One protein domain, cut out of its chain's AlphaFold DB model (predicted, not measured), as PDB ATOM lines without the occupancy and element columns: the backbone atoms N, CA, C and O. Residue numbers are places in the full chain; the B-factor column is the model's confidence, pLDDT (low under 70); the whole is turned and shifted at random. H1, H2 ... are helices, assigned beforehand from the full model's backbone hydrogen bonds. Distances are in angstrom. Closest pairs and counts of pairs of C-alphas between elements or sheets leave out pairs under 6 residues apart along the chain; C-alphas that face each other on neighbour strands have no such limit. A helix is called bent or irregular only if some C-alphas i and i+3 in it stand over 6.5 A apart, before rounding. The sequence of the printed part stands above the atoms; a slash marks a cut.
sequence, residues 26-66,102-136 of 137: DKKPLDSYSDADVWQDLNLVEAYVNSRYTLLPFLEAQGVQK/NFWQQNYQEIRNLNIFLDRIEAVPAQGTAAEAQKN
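AT A GLANCE: This is residues 26 to 66 and 102 to 136 of the 137 residues of an uncharacterized protein of Sphingobacterium sp. IITKGP-BTPF85 (UniProt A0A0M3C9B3). What is the main shape? Two long helices, H3 and H2, lie side by side and run opposite ways; around the end of the pair where H2 begins and H3 ends, short H1 is on one side and H4 on the other. Residues 26 to 34 lead into H1 from away from the pair, and at the other end of the pair residues 56 to 66 form a loop after H2, up to a cut in the chain. What is it made of, and how large is it? The printed part has 76 residues, with four named helices in the order H1, H2, H3, H4 and no named strand, and its class is all helix. The whole is loose, with a radius of gyration of the C-alphas of 14.8 A, and spans 41 by 35 by 21 A along its three main axes.

HOW THE PARTS SIT: Which helix is the longest, and what touches it? H3, residues 104 to 123, is the longest helix by residues, and H2, residues 42 to 55, touches it, the closest C-alphas being those of Arg 52 and Glu 110, 7.0 A apart. Their lines stand at a shallow tilt of 22 degrees, opposite ways, with the centres 11.2 A apart. Where is the last helix? H4, residues 128 to 136, is close to H3 but not clearly touching it, the closest C-alphas being those of Ile 121 and Lys 135, 6.3 A apart; the tilt is a shallow one of 26 degrees, opposite ways. H4 is also close to H2 but not clearly touching it, the closest C-alphas being those of Leu 42 and Ala 131, 8.0 A apart; these two run the same way at a shallow tilt of 25 degrees. Where is the first helix? H1, residues 35 to 38, touches H2 only at the corner by their link, and H2 does so with residues 44 to 48 alone; the closest C-alphas are those of Val 38 and Leu 44, 5.1 A apart. H1 is apart from both H3 and H4. What do the backbone N and O atoms show? Of the O i to N i+4 pairs, 6 of 10 are within hydrogen-bond range in H2, 14 of 16 in H3 and 3 of 5 in H4, while H1 is too short for such a pair.

IN THESE COORDINATES: Where does the longest helix run? H3 goes from C-alpha 104 at (197.711, 257.730, 215.122) to C-alpha 123 at (192.925, 228.909, 222.088), 30.0 A. It is irregular, with C-alphas 119 and 122 being 7.4 A apart. Where are the other helices? H2 is 21.5 A long and begins at C-alpha 42 at (186.300, 233.831, 228.768). H1 measures 5.3 A from C-alpha 35 to C-alpha 38, and H4 measures 13.7 A, ending at C-alpha 136 at (182.583, 233.785, 217.369).

THE WHOLE: How far does it reach? The two C-alphas farthest apart are those of Asn 102 and Gly 128, 44.4 A. Is the chain printed whole? Residues 67 to 101 are cut out, and C-alphas 66 and 102 are 12.4 A apart across the cut, which falls in the link from H2 to H3. Of the links that are printed whole, H1 to H2 and H3 to H4 are both tight. Where is the model's confidence low? Residues 55 to 66, of which 55 belongs to H2, have a pLDDT under 70, while the mean of the printed part is 83.9.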
ATOM      1  N   ASP A  26     208.674 234.856 241.530       84.56
ATOM      2  CA  ASP A  26     207.518 234.505 240.700       84.56
ATOM      3  C   ASP A  26     206.222 234.998 241.351       84.56
ATOM      4  O   ASP A  26     205.377 234.240 241.834       84.56
ATOM      5  N   LYS A  27     206.077 236.325 241.420       83.81
ATOM      6  CA  LYS A  27     204.884 236.974 241.968       83.81
ATOM      7  C   LYS A  27     203.917 237.348 240.854       83.81
ATOM      8  O   LYS A  27     204.282 238.032 239.900       83.81
ATOM      9  N   LYS A  28     202.655 236.953 241.021       85.88
ATOM     10  CA  LYS A  28     201.557 237.529 240.245       85.88
ATOM     11  C   LYS A  28     201.264 238.957 240.729       85.88
ATOM     12  O   LYS A  28     201.430 239.224 241.925       85.88
ATOM     13  N   PRO A  29     200.817 239.858 239.840       85.81
ATOM     14  CA  PRO A  29     200.323 241.166 240.250       85.81
ATOM     15  C   PRO A  29     199.149 241.012 241.228       85.81
ATOM     16  O   PRO A  29     198.334 240.103 241.091       85.81
ATOM     17  N   LEU A  30     199.083 241.883 242.236       85.69
ATOM     18  CA  LEU A  30     198.022 241.854 243.256       85.69
ATOM     19  C   LEU A  30     196.840 242.762 242.901       85.69
ATOM     20  O   LEU A  30     195.750 242.594 243.439       85.69
ATOM     21  N   ASP A  31     197.067 243.737 242.026       90.81
ATOM     22  CA  ASP A  31     196.135 244.802 241.656       90.81
ATOM     23  C   ASP A  31     195.636 244.693 240.208       90.81
ATOM     24  O   ASP A  31     194.852 245.523 239.751       90.81
ATOM     25  N   SER A  32     196.096 243.681 239.473       88.62
ATOM     26  CA  SER A  32     195.821 243.519 238.052       88.62
ATOM     27  C   SER A  32     195.822 242.051 237.640       88.62
ATOM     28  O   SER A  32     196.467 241.203 238.256       88.62
ATOM     29  N   TYR A  33     195.078 241.748 236.578       91.31
ATOM     30  CA  TYR A  33     195.119 240.436 235.945       91.31
ATOM     31  C   TYR A  33     196.378 240.326 235.086       91.31
ATOM     32  O   TYR A  33     196.698 241.247 234.331       91.31
ATOM     33  N   SER A  34     197.091 239.204 235.188       91.31
ATOM     34  CA  SER A  34     198.196 238.936 234.268       91.31
ATOM     35  C   SER A  34     197.665 238.569 232.881       91.31
ATOM     36  O   SER A  34     196.530 238.112 232.744       91.31
ATOM     37  N   ASP A  35     198.499 238.709 231.847       89.50
ATOM     38  CA  ASP A  35     198.151 238.276 230.485       89.50
ATOM     39  C   ASP A  35     197.701 236.805 230.471       89.50
ATOM     40  O   ASP A  35     196.674 236.467 229.892       89.50
ATOM     41  N   ALA A  36     198.408 235.944 231.208       90.06
ATOM     42  CA  ALA A  36     198.058 234.534 231.332       90.06
ATOM     43  C   ALA A  36     196.683 234.313 231.978       90.06
ATOM     44  O   ALA A  36     195.984 233.389 231.577       90.06
ATOM     45  N   ASP A  37     196.281 235.139 232.950       93.12
ATOM     46  CA  ASP A  37     194.962 235.006 233.578       93.12
ATOM     47  C   ASP A  37     193.848 235.404 232.597       93.12
ATOM     48  O   ASP A  37     192.835 234.711 232.517       93.12
ATOM     49  N   VAL A  38     194.054 236.465 231.803       94.38
ATOM     50  CA  VAL A  38     193.067 236.929 230.813       94.38
ATOM     51  C   VAL A  38     192.759 235.829 229.800       94.38
ATOM     52  O   VAL A  38     191.596 235.503 229.604       94.38
ATOM     53  N   TRP A  39     193.771 235.194 229.205       95.50
ATOM     54  CA  TRP A  39     193.569 234.194 228.140       95.50
ATOM     55  C   TRP A  39     193.169 232.794 228.637       95.50
ATOM     56  O   TRP A  39     193.130 231.851 227.847       95.50
ATOM     57  N   GLN A  40     192.886 232.637 229.932       94.62
ATOM     58  CA  GLN A  40     192.373 231.394 230.522       94.62
ATOM     59  C   GLN A  40     190.910 231.506 230.983       94.62
ATOM     60  O   GLN A  40     190.311 230.481 231.307       94.62
ATOM     61  N   ASP A  41     190.320 232.708 230.986       93.44
ATOM     62  CA  ASP A  41     188.938 232.954 231.417       93.44
ATOM     63  C   ASP A  41     188.176 233.776 230.369       93.44
ATOM     64  O   ASP A  41     188.480 234.945 230.128       93.44
ATOM     65  N   LEU A  42     187.140 233.177 229.776       93.12
ATOM     66  CA  LEU A  42     186.300 233.831 228.768       93.12
ATOM     67  C   LEU A  42     185.698 235.161 229.239       93.12
ATOM     68  O   LEU A  42     185.592 236.075 228.429       93.12
ATOM     69  N   ASN A  43     185.351 235.315 230.520       92.69
ATOM     70  CA  ASN A  43     184.786 236.570 231.025       92.69
ATOM     71  C   ASN A  43     185.842 237.684 231.056       92.69
ATOM     72  O   ASN A  43     185.530 238.853 230.824       92.69
ATOM     73  N   LEU A  44     187.102 237.335 231.336       94.69
ATOM     74  CA  LEU A  44     188.207 238.292 231.291       94.69
ATOM     75  C   LEU A  44     188.550 238.666 229.849       94.69
ATOM     76  O   LEU A  44     188.818 239.836 229.578       94.69
ATOM     77  N   VAL A  45     188.491 237.709 228.918       95.00
ATOM     78  CA  VAL A  45     188.643 237.995 227.483       95.00
ATOM     79  C   VAL A  45     187.506 238.881 226.971       95.00
ATOM     80  O   VAL A  45     187.756 239.843 226.243       95.00
ATOM     81  N   GLU A  46     186.270 238.626 227.397       93.12
ATOM     82  CA  GLU A  46     185.119 239.474 227.088       93.12
ATOM     83  C   GLU A  46     185.324 240.897 227.630       93.12
ATOM     84  O   GLU A  46     185.152 241.874 226.902       93.12
ATOM     85  N   ALA A  47     185.777 241.050 228.878       93.00
ATOM     86  CA  ALA A  47     186.122 242.360 229.429       93.00
ATOM     87  C   ALA A  47     187.258 243.049 228.643       93.00
ATOM     88  O   ALA A  47     187.209 244.263 228.416       93.00
ATOM     89  N   TYR A  48     188.259 242.285 228.188       93.12
ATOM     90  CA  TYR A  48     189.367 242.786 227.373       93.12
ATOM     91  C   TYR A  48     188.879 243.375 226.045       93.12
ATOM     92  O   TYR A  48     189.242 244.512 225.727       93.12
ATOM     93  N   VAL A  49     188.041 242.656 225.290       92.06
ATOM     94  CA  VAL A  49     187.487 243.169 224.024       92.06
ATOM     95  C   VAL A  49     186.471 244.288 224.273       92.06
ATOM     96  O   VAL A  49     186.516 245.313 223.595       92.06
ATOM     97  N   ASN A  50     185.649 244.182 225.323       90.62
ATOM     98  CA  ASN A  50     184.656 245.202 225.661       90.62
ATOM     99  C   ASN A  50     185.280 246.549 226.030       90.62
ATOM    100  O   ASN A  50     184.718 247.597 225.709       90.62
ATOM    101  N   SER A  51     186.473 246.546 226.631       88.12
ATOM    102  CA  SER A  51     187.206 247.784 226.913       88.12
ATOM    103  C   SER A  51     187.499 248.612 225.651       88.12
ATOM    104  O   SER A  51     187.594 249.836 225.730       88.12
ATOM    105  N   ARG A  52     187.551 247.974 224.472       85.62
ATOM    106  CA  ARG A  52     187.795 248.617 223.171       85.62
ATOM    107  C   ARG A  52     186.564 249.328 222.624       85.62
ATOM    108  O   ARG A  52     186.700 250.297 221.884       85.62
ATOM    109  N   TYR A  53     185.359 248.925 223.026       80.12
ATOM    110  CA  TYR A  53     184.134 249.599 222.588       80.12
ATOM    111  C   TYR A  53     183.980 251.013 223.158       80.12
ATOM    112  O   TYR A  53     183.182 251.790 222.639       80.12
ATOM    113  N   THR A  54     184.791 251.397 224.148       70.06
ATOM    114  CA  THR A  54     184.910 252.797 224.594       70.06
ATOM    115  C   THR A  54     185.399 253.738 223.486       70.06
ATOM    116  O   THR A  54     185.179 254.945 223.573       70.06
ATOM    117  N   LEU A  55     186.010 253.189 222.430       64.75
ATOM    118  CA  LEU A  55     186.483 253.928 221.261       64.75
ATOM    119  C   LEU A  55     185.432 254.094 220.172       64.75
ATOM    120  O   LEU A  55     185.662 254.832 219.211       64.75
ATOM    121  N   LEU A  56     184.301 253.384 220.268       65.56
ATOM    122  CA  LEU A  56     183.209 253.655 219.348       65.56
ATOM    123  C   LEU A  56     182.820 255.124 219.507       65.56
ATOM    124  O   LEU A  56     182.813 255.622 220.635       65.56
ATOM    125  N   PRO A  57     182.520 255.827 218.403       54.78
ATOM    126  CA  PRO A  57     182.229 257.253 218.410       54.78
ATOM    127  C   PRO A  57     180.913 257.523 219.148       54.78
ATOM    128  O   PRO A  57     179.862 257.740 218.554       54.78
ATOM    129  N   PHE A  58     180.970 257.505 220.473       53.22
ATOM    130  CA  PHE A  58     179.984 258.112 221.335       53.22
ATOM    131  C   PHE A  58     180.351 259.589 221.452       53.22
ATOM    132  O   PHE A  58     181.524 259.937 221.593       53.22
ATOM    133  N   LEU A  59     179.346 260.462 221.380       51.44
ATOM    134  CA  LEU A  59     179.475 261.922 221.255       51.44
ATOM    135  C   LEU A  59     180.403 262.587 222.301       51.44
ATOM    136  O   LEU A  59     180.861 263.714 222.093       51.44
ATOM    137  N   GLU A  60     180.721 261.892 223.394       53.69
ATOM    138  CA  GLU A  60     181.457 262.408 224.552       53.69
ATOM    139  C   GLU A  60     182.671 261.558 224.983       53.69
ATOM    140  O   GLU A  60     183.308 261.888 225.983       53.69
ATOM    141  N   ALA A  61     183.041 260.500 224.247       52.53
ATOM    142  CA  ALA A  61     184.185 259.663 224.627       52.53
ATOM    143  C   ALA A  61     185.523 260.415 224.476       52.53
ATOM    144  O   ALA A  61     185.811 261.034 223.447       52.53
ATOM    145  N   GLN A  62     186.352 260.371 225.522       49.62
ATOM    146  CA  GLN A  62     187.705 260.930 225.511       49.62
ATOM    147  C   GLN A  62     188.606 260.087 224.593       49.62
ATOM    148  O   GLN A  62     188.612 258.866 224.698       49.62
ATOM    149  N   GLY A  63     189.381 260.723 223.706       51.28
ATOM    150  CA  GLY A  63     190.363 260.030 222.853       51.28
ATOM    151  C   GLY A  63     189.836 259.487 221.517       51.28
ATOM    152  O   GLY A  63     190.620 258.967 220.731       51.28
ATOM    153  N   VAL A  64     188.547 259.649 221.206       52.38
ATOM    154  CA  VAL A  64     187.991 259.278 219.894       52.38
ATOM    155  C   VAL A  64     187.830 260.514 219.027       52.38
ATOM    156  O   VAL A  64     187.301 261.540 219.464       52.38
ATOM    157  N   GLN A  65     188.268 260.404 217.771       56.25
ATOM    158  CA  GLN A  65     187.998 261.411 216.759       56.25
ATOM    159  C   GLN A  65     186.503 261.663 216.649       56.25
ATOM    160  O   GLN A  65     185.711 260.858 216.165       56.25
ATOM    161  N   LYS A  66     186.146 262.864 217.045       65.12
ATOM    162  CA  LYS A  66     184.897 263.482 216.676       65.12
ATOM    163  C   LYS A  66     185.042 263.889 215.216       65.12
ATOM    164  O   LYS A  66     185.779 264.826 214.926       65.12
ATOM    165  N   ASN A 102     196.380 264.315 216.647       75.88
ATOM    166  CA  ASN A 102     197.327 263.250 216.999       75.88
ATOM    167  C   ASN A 102     196.663 261.980 217.565       75.88
ATOM    168  O   ASN A 102     196.720 261.699 218.760       75.88
ATOM    169  N   PHE A 103     196.039 261.198 216.687       75.25
ATOM    170  CA  PHE A 103     195.308 259.976 217.058       75.25
ATOM    171  C   PHE A 103     195.973 258.703 216.558       75.25
ATOM    172  O   PHE A 103     195.530 257.601 216.868       75.25
ATOM    173  N   TRP A 104     197.024 258.849 215.749       79.19
ATOM    174  CA  TRP A 104     197.711 257.730 215.122       79.19
ATOM    175  C   TRP A 104     198.123 256.691 216.164       79.19
ATOM    176  O   TRP A 104     197.781 255.519 216.042       79.19
ATOM    177  N   GLN A 105     198.790 257.136 217.230       83.50
ATOM    178  CA  GLN A 105     199.251 256.245 218.288       83.50
ATOM    179  C   GLN A 105     198.095 255.481 218.946       83.50
ATOM    180  O   GLN A 105     198.181 254.263 219.069       83.50
ATOM    181  N   GLN A 106     197.025 256.179 219.332       79.75
ATOM    182  CA  GLN A 106     195.862 255.572 219.987       79.75
ATOM    183  C   GLN A 106     195.167 254.570 219.056       79.75
ATOM    184  O   GLN A 106     194.982 253.415 219.424       79.75
ATOM    185  N   ASN A 107     194.890 254.950 217.807       81.50
ATOM    186  CA  ASN A 107     194.257 254.058 216.832       81.50
ATOM    187  C   ASN A 107     195.080 252.782 216.600       81.50
ATOM    188  O   ASN A 107     194.532 251.683 216.593       81.50
ATOM    189  N   TYR A 108     196.403 252.902 216.452       88.44
ATOM    190  CA  TYR A 108     197.264 251.735 216.248       88.44
ATOM    191  C   TYR A 108     197.437 250.874 217.500       88.44
ATOM    192  O   TYR A 108     197.592 249.659 217.370       88.44
ATOM    193  N   GLN A 109     197.398 251.459 218.699       88.44
ATOM    194  CA  GLN A 109     197.351 250.682 219.941       88.44
ATOM    195  C   GLN A 109     196.118 249.778 219.962       88.44
ATOM    196  O   GLN A 109     196.218 248.607 220.320       88.44
ATOM    197  N   GLU A 110     194.984 250.286 219.502       87.44
ATOM    198  CA  GLU A 110     193.713 249.573 219.579       87.44
ATOM    199  C   GLU A 110     193.555 248.551 218.455       87.44
ATOM    200  O   GLU A 110     193.161 247.415 218.716       87.44
ATOM    201  N   ILE A 111     194.019 248.876 217.244       90.19
ATOM    202  CA  ILE A 111     194.202 247.892 216.166       90.19
ATOM    203  C   ILE A 111     195.087 246.736 216.645       90.19
ATOM    204  O   ILE A 111     194.760 245.569 216.438       90.19
ATOM    205  N   ARG A 112     196.204 247.037 217.320       94.31
ATOM    206  CA  ARG A 112     197.095 246.004 217.859       94.31
ATOM    207  C   ARG A 112     196.393 245.133 218.902       94.31
ATOM    208  O   ARG A 112     196.556 243.919 218.855       94.31
ATOM    209  N   ASN A 113     195.639 245.724 219.827       93.38
ATOM    210  CA  ASN A 113     194.903 244.980 220.853       93.38
ATOM    211  C   ASN A 113     193.857 244.039 220.235       93.38
ATOM    212  O   ASN A 113     193.753 242.881 220.634       93.38
ATOM    213  N   LEU A 114     193.130 244.505 219.216       93.38
ATOM    214  CA  LEU A 114     192.182 243.674 218.472       93.38
ATOM    215  C   LEU A 114     192.885 242.531 217.737       93.38
ATOM    216  O   LEU A 114     192.424 241.397 217.799       93.38
ATOM    217  N   ASN A 115     194.037 242.788 217.113       96.00
ATOM    218  CA  ASN A 115     194.820 241.730 216.471       96.00
ATOM    219  C   ASN A 115     195.285 240.666 217.476       96.00
ATOM    220  O   ASN A 115     195.260 239.484 217.156       96.00
ATOM    221  N   ILE A 116     195.672 241.065 218.693       95.88
ATOM    222  CA  ILE A 116     196.026 240.123 219.768       95.88
ATOM    223  C   ILE A 116     194.815 239.271 220.166       95.88
ATOM    224  O   ILE A 116     194.959 238.068 220.361       95.88
ATOM    225  N   PHE A 117     193.630 239.874 220.282       95.06
ATOM    226  CA  PHE A 117     192.396 239.136 220.552       95.06
ATOM    227  C   PHE A 117     192.095 238.110 219.456       95.06
ATOM    228  O   PHE A 117     191.923 236.935 219.771       95.06
ATOM    229  N   LEU A 118     192.109 238.532 218.189       95.31
ATOM    230  CA  LEU A 118     191.845 237.660 217.041       95.31
ATOM    231  C   LEU A 118     192.842 236.497 216.947       95.31
ATOM    232  O   LEU A 118     192.459 235.397 216.569       95.31
ATOM    233  N   ASP A 119     194.102 236.723 217.322       96.25
ATOM    234  CA  ASP A 119     195.154 235.699 217.328       96.25
ATOM    235  C   ASP A 119     194.988 234.665 218.458       96.25
ATOM    236  O   ASP A 119     195.433 233.525 218.336       96.25
ATOM    237  N   ARG A 120     194.355 235.041 219.577       95.31
ATOM    238  CA  ARG A 120     194.359 234.235 220.812       95.31
ATOM    239  C   ARG A 120     193.018 233.617 221.181       95.31
ATOM    240  O   ARG A 120     193.017 232.593 221.863       95.31
ATOM    241  N   ILE A 121     191.897 234.207 220.768       94.75
ATOM    242  CA  ILE A 121     190.550 233.820 221.221       94.75
ATOM    243  C   ILE A 121     190.227 232.340 220.971       94.75
ATOM    244  O   ILE A 121     189.618 231.690 221.822       94.75
ATOM    245  N   GLU A 122     190.693 231.770 219.858       93.56
ATOM    246  CA  GLU A 122     190.449 230.362 219.520       93.56
ATOM    247  C   GLU A 122     191.028 229.400 220.570       93.56
ATOM    248  O   GLU A 122     190.399 228.395 220.915       93.56
ATOM    249  N   ALA A 123     192.199 229.735 221.126       93.69
ATOM    250  CA  ALA A 123     192.925 228.909 222.088       93.69
ATOM    251  C   ALA A 123     192.387 229.012 223.528       93.69
ATOM    252  O   ALA A 123     192.816 228.248 224.398       93.69
ATOM    253  N   VAL A 124     191.462 229.937 223.799       94.94
ATOM    254  CA  VAL A 124     190.899 230.138 225.139       94.94
ATOM    255  C   VAL A 124     190.024 228.931 225.509       94.94
ATOM    256  O   VAL A 124     189.173 228.524 224.715       94.94
ATOM    257  N   PRO A 125     190.181 228.326 226.697       93.94
ATOM    258  CA  PRO A 125     189.341 227.205 227.108       93.94
ATOM    259  C   PRO A 125     187.853 227.589 227.172       93.94
ATOM    260  O   PRO A 125     187.485 228.571 227.810       93.94
ATOM    261  N   ALA A 126     186.984 226.784 226.558       90.00
ATOM    262  CA  ALA A 126     185.532 226.944 226.622       90.00
ATOM    263  C   ALA A 126     184.855 225.593 226.868       90.00
ATOM    264  O   ALA A 126     185.291 224.561 226.361       90.00
ATOM    265  N   GLN A 127     183.799 225.581 227.683       88.50
ATOM    266  CA  GLN A 127     183.073 224.356 228.025       88.50
ATOM    267  C   GLN A 127     181.645 224.402 227.485       88.50
ATOM    268  O   GLN A 127     180.812 225.188 227.933       88.50
ATOM    269  N   GLY A 128     181.351 223.504 226.545       88.50
ATOM    270  CA  GLY A 128     180.035 223.387 225.926       88.50
ATOM    271  C   GLY A 128     179.820 224.346 224.756       88.50
ATOM    272  O   GLY A 128     180.561 225.300 224.534       88.50
ATOM    273  N   THR A 129     178.770 224.075 223.985       86.25
ATOM    274  CA  THR A 129     178.479 224.776 222.725       86.25
ATOM    275  C   THR A 129     178.170 226.260 222.916       86.25
ATOM    276  O   THR A 129     178.489 227.057 222.043       86.25
ATOM    277  N   ALA A 130     177.581 226.641 224.053       86.06
ATOM    278  CA  ALA A 130     177.290 228.036 224.375       86.06
ATOM    279  C   ALA A 130     178.568 228.861 224.604       86.06
ATOM    280  O   ALA A 130     178.682 229.956 224.063       86.06
ATOM    281  N   ALA A 131     179.539 228.323 225.349       86.00
ATOM    282  CA  ALA A 131     180.813 228.994 225.603       86.00
ATOM    283  C   ALA A 131     181.697 229.042 224.343       86.00
ATOM    284  O   ALA A 131     182.363 230.037 224.090       86.00
ATOM    285  N   GLU A 132     181.663 227.999 223.507       88.31
ATOM    286  CA  GLU A 132     182.339 228.027 222.202       88.31
ATOM    287  C   GLU A 132     181.702 229.045 221.243       88.31
ATOM    288  O   GLU A 132     182.399 229.698 220.473       88.31
ATOM    289  N   ALA A 133     180.382 229.246 221.313       86.75
ATOM    290  CA  ALA A 133     179.712 230.273 220.518       86.75
ATOM    291  C   ALA A 133     180.139 231.700 220.908       86.75
ATOM    292  O   ALA A 133     180.184 232.562 220.034       86.75
ATOM    293  N   GLN A 134     180.506 231.945 222.174       84.12
ATOM    294  CA  GLN A 134     180.994 233.254 222.638       84.12
ATOM    295  C   GLN A 134     182.320 233.674 221.991       84.12
ATOM    296  O   GLN A 134     182.618 234.863 221.949       84.12
ATOM    297  N   LYS A 135     183.101 232.734 221.446       86.81
ATOM    298  CA  LYS A 135     184.344 233.043 220.723       86.81
ATOM    299  C   LYS A 135     184.116 233.603 219.315       86.81
ATOM    300  O   LYS A 135     185.044 234.157 218.741       86.81
ATOM    301  N   ASN A 136     182.913 233.437 218.759       78.38
ATOM    302  CA  ASN A 136     182.583 233.785 217.369       78.38
ATOM    303  C   ASN A 136     181.891 235.157 217.226       78.38
ATOM    304  O   ASN A 136     181.204 235.381 216.227       78.38
TER     305      ASN A 136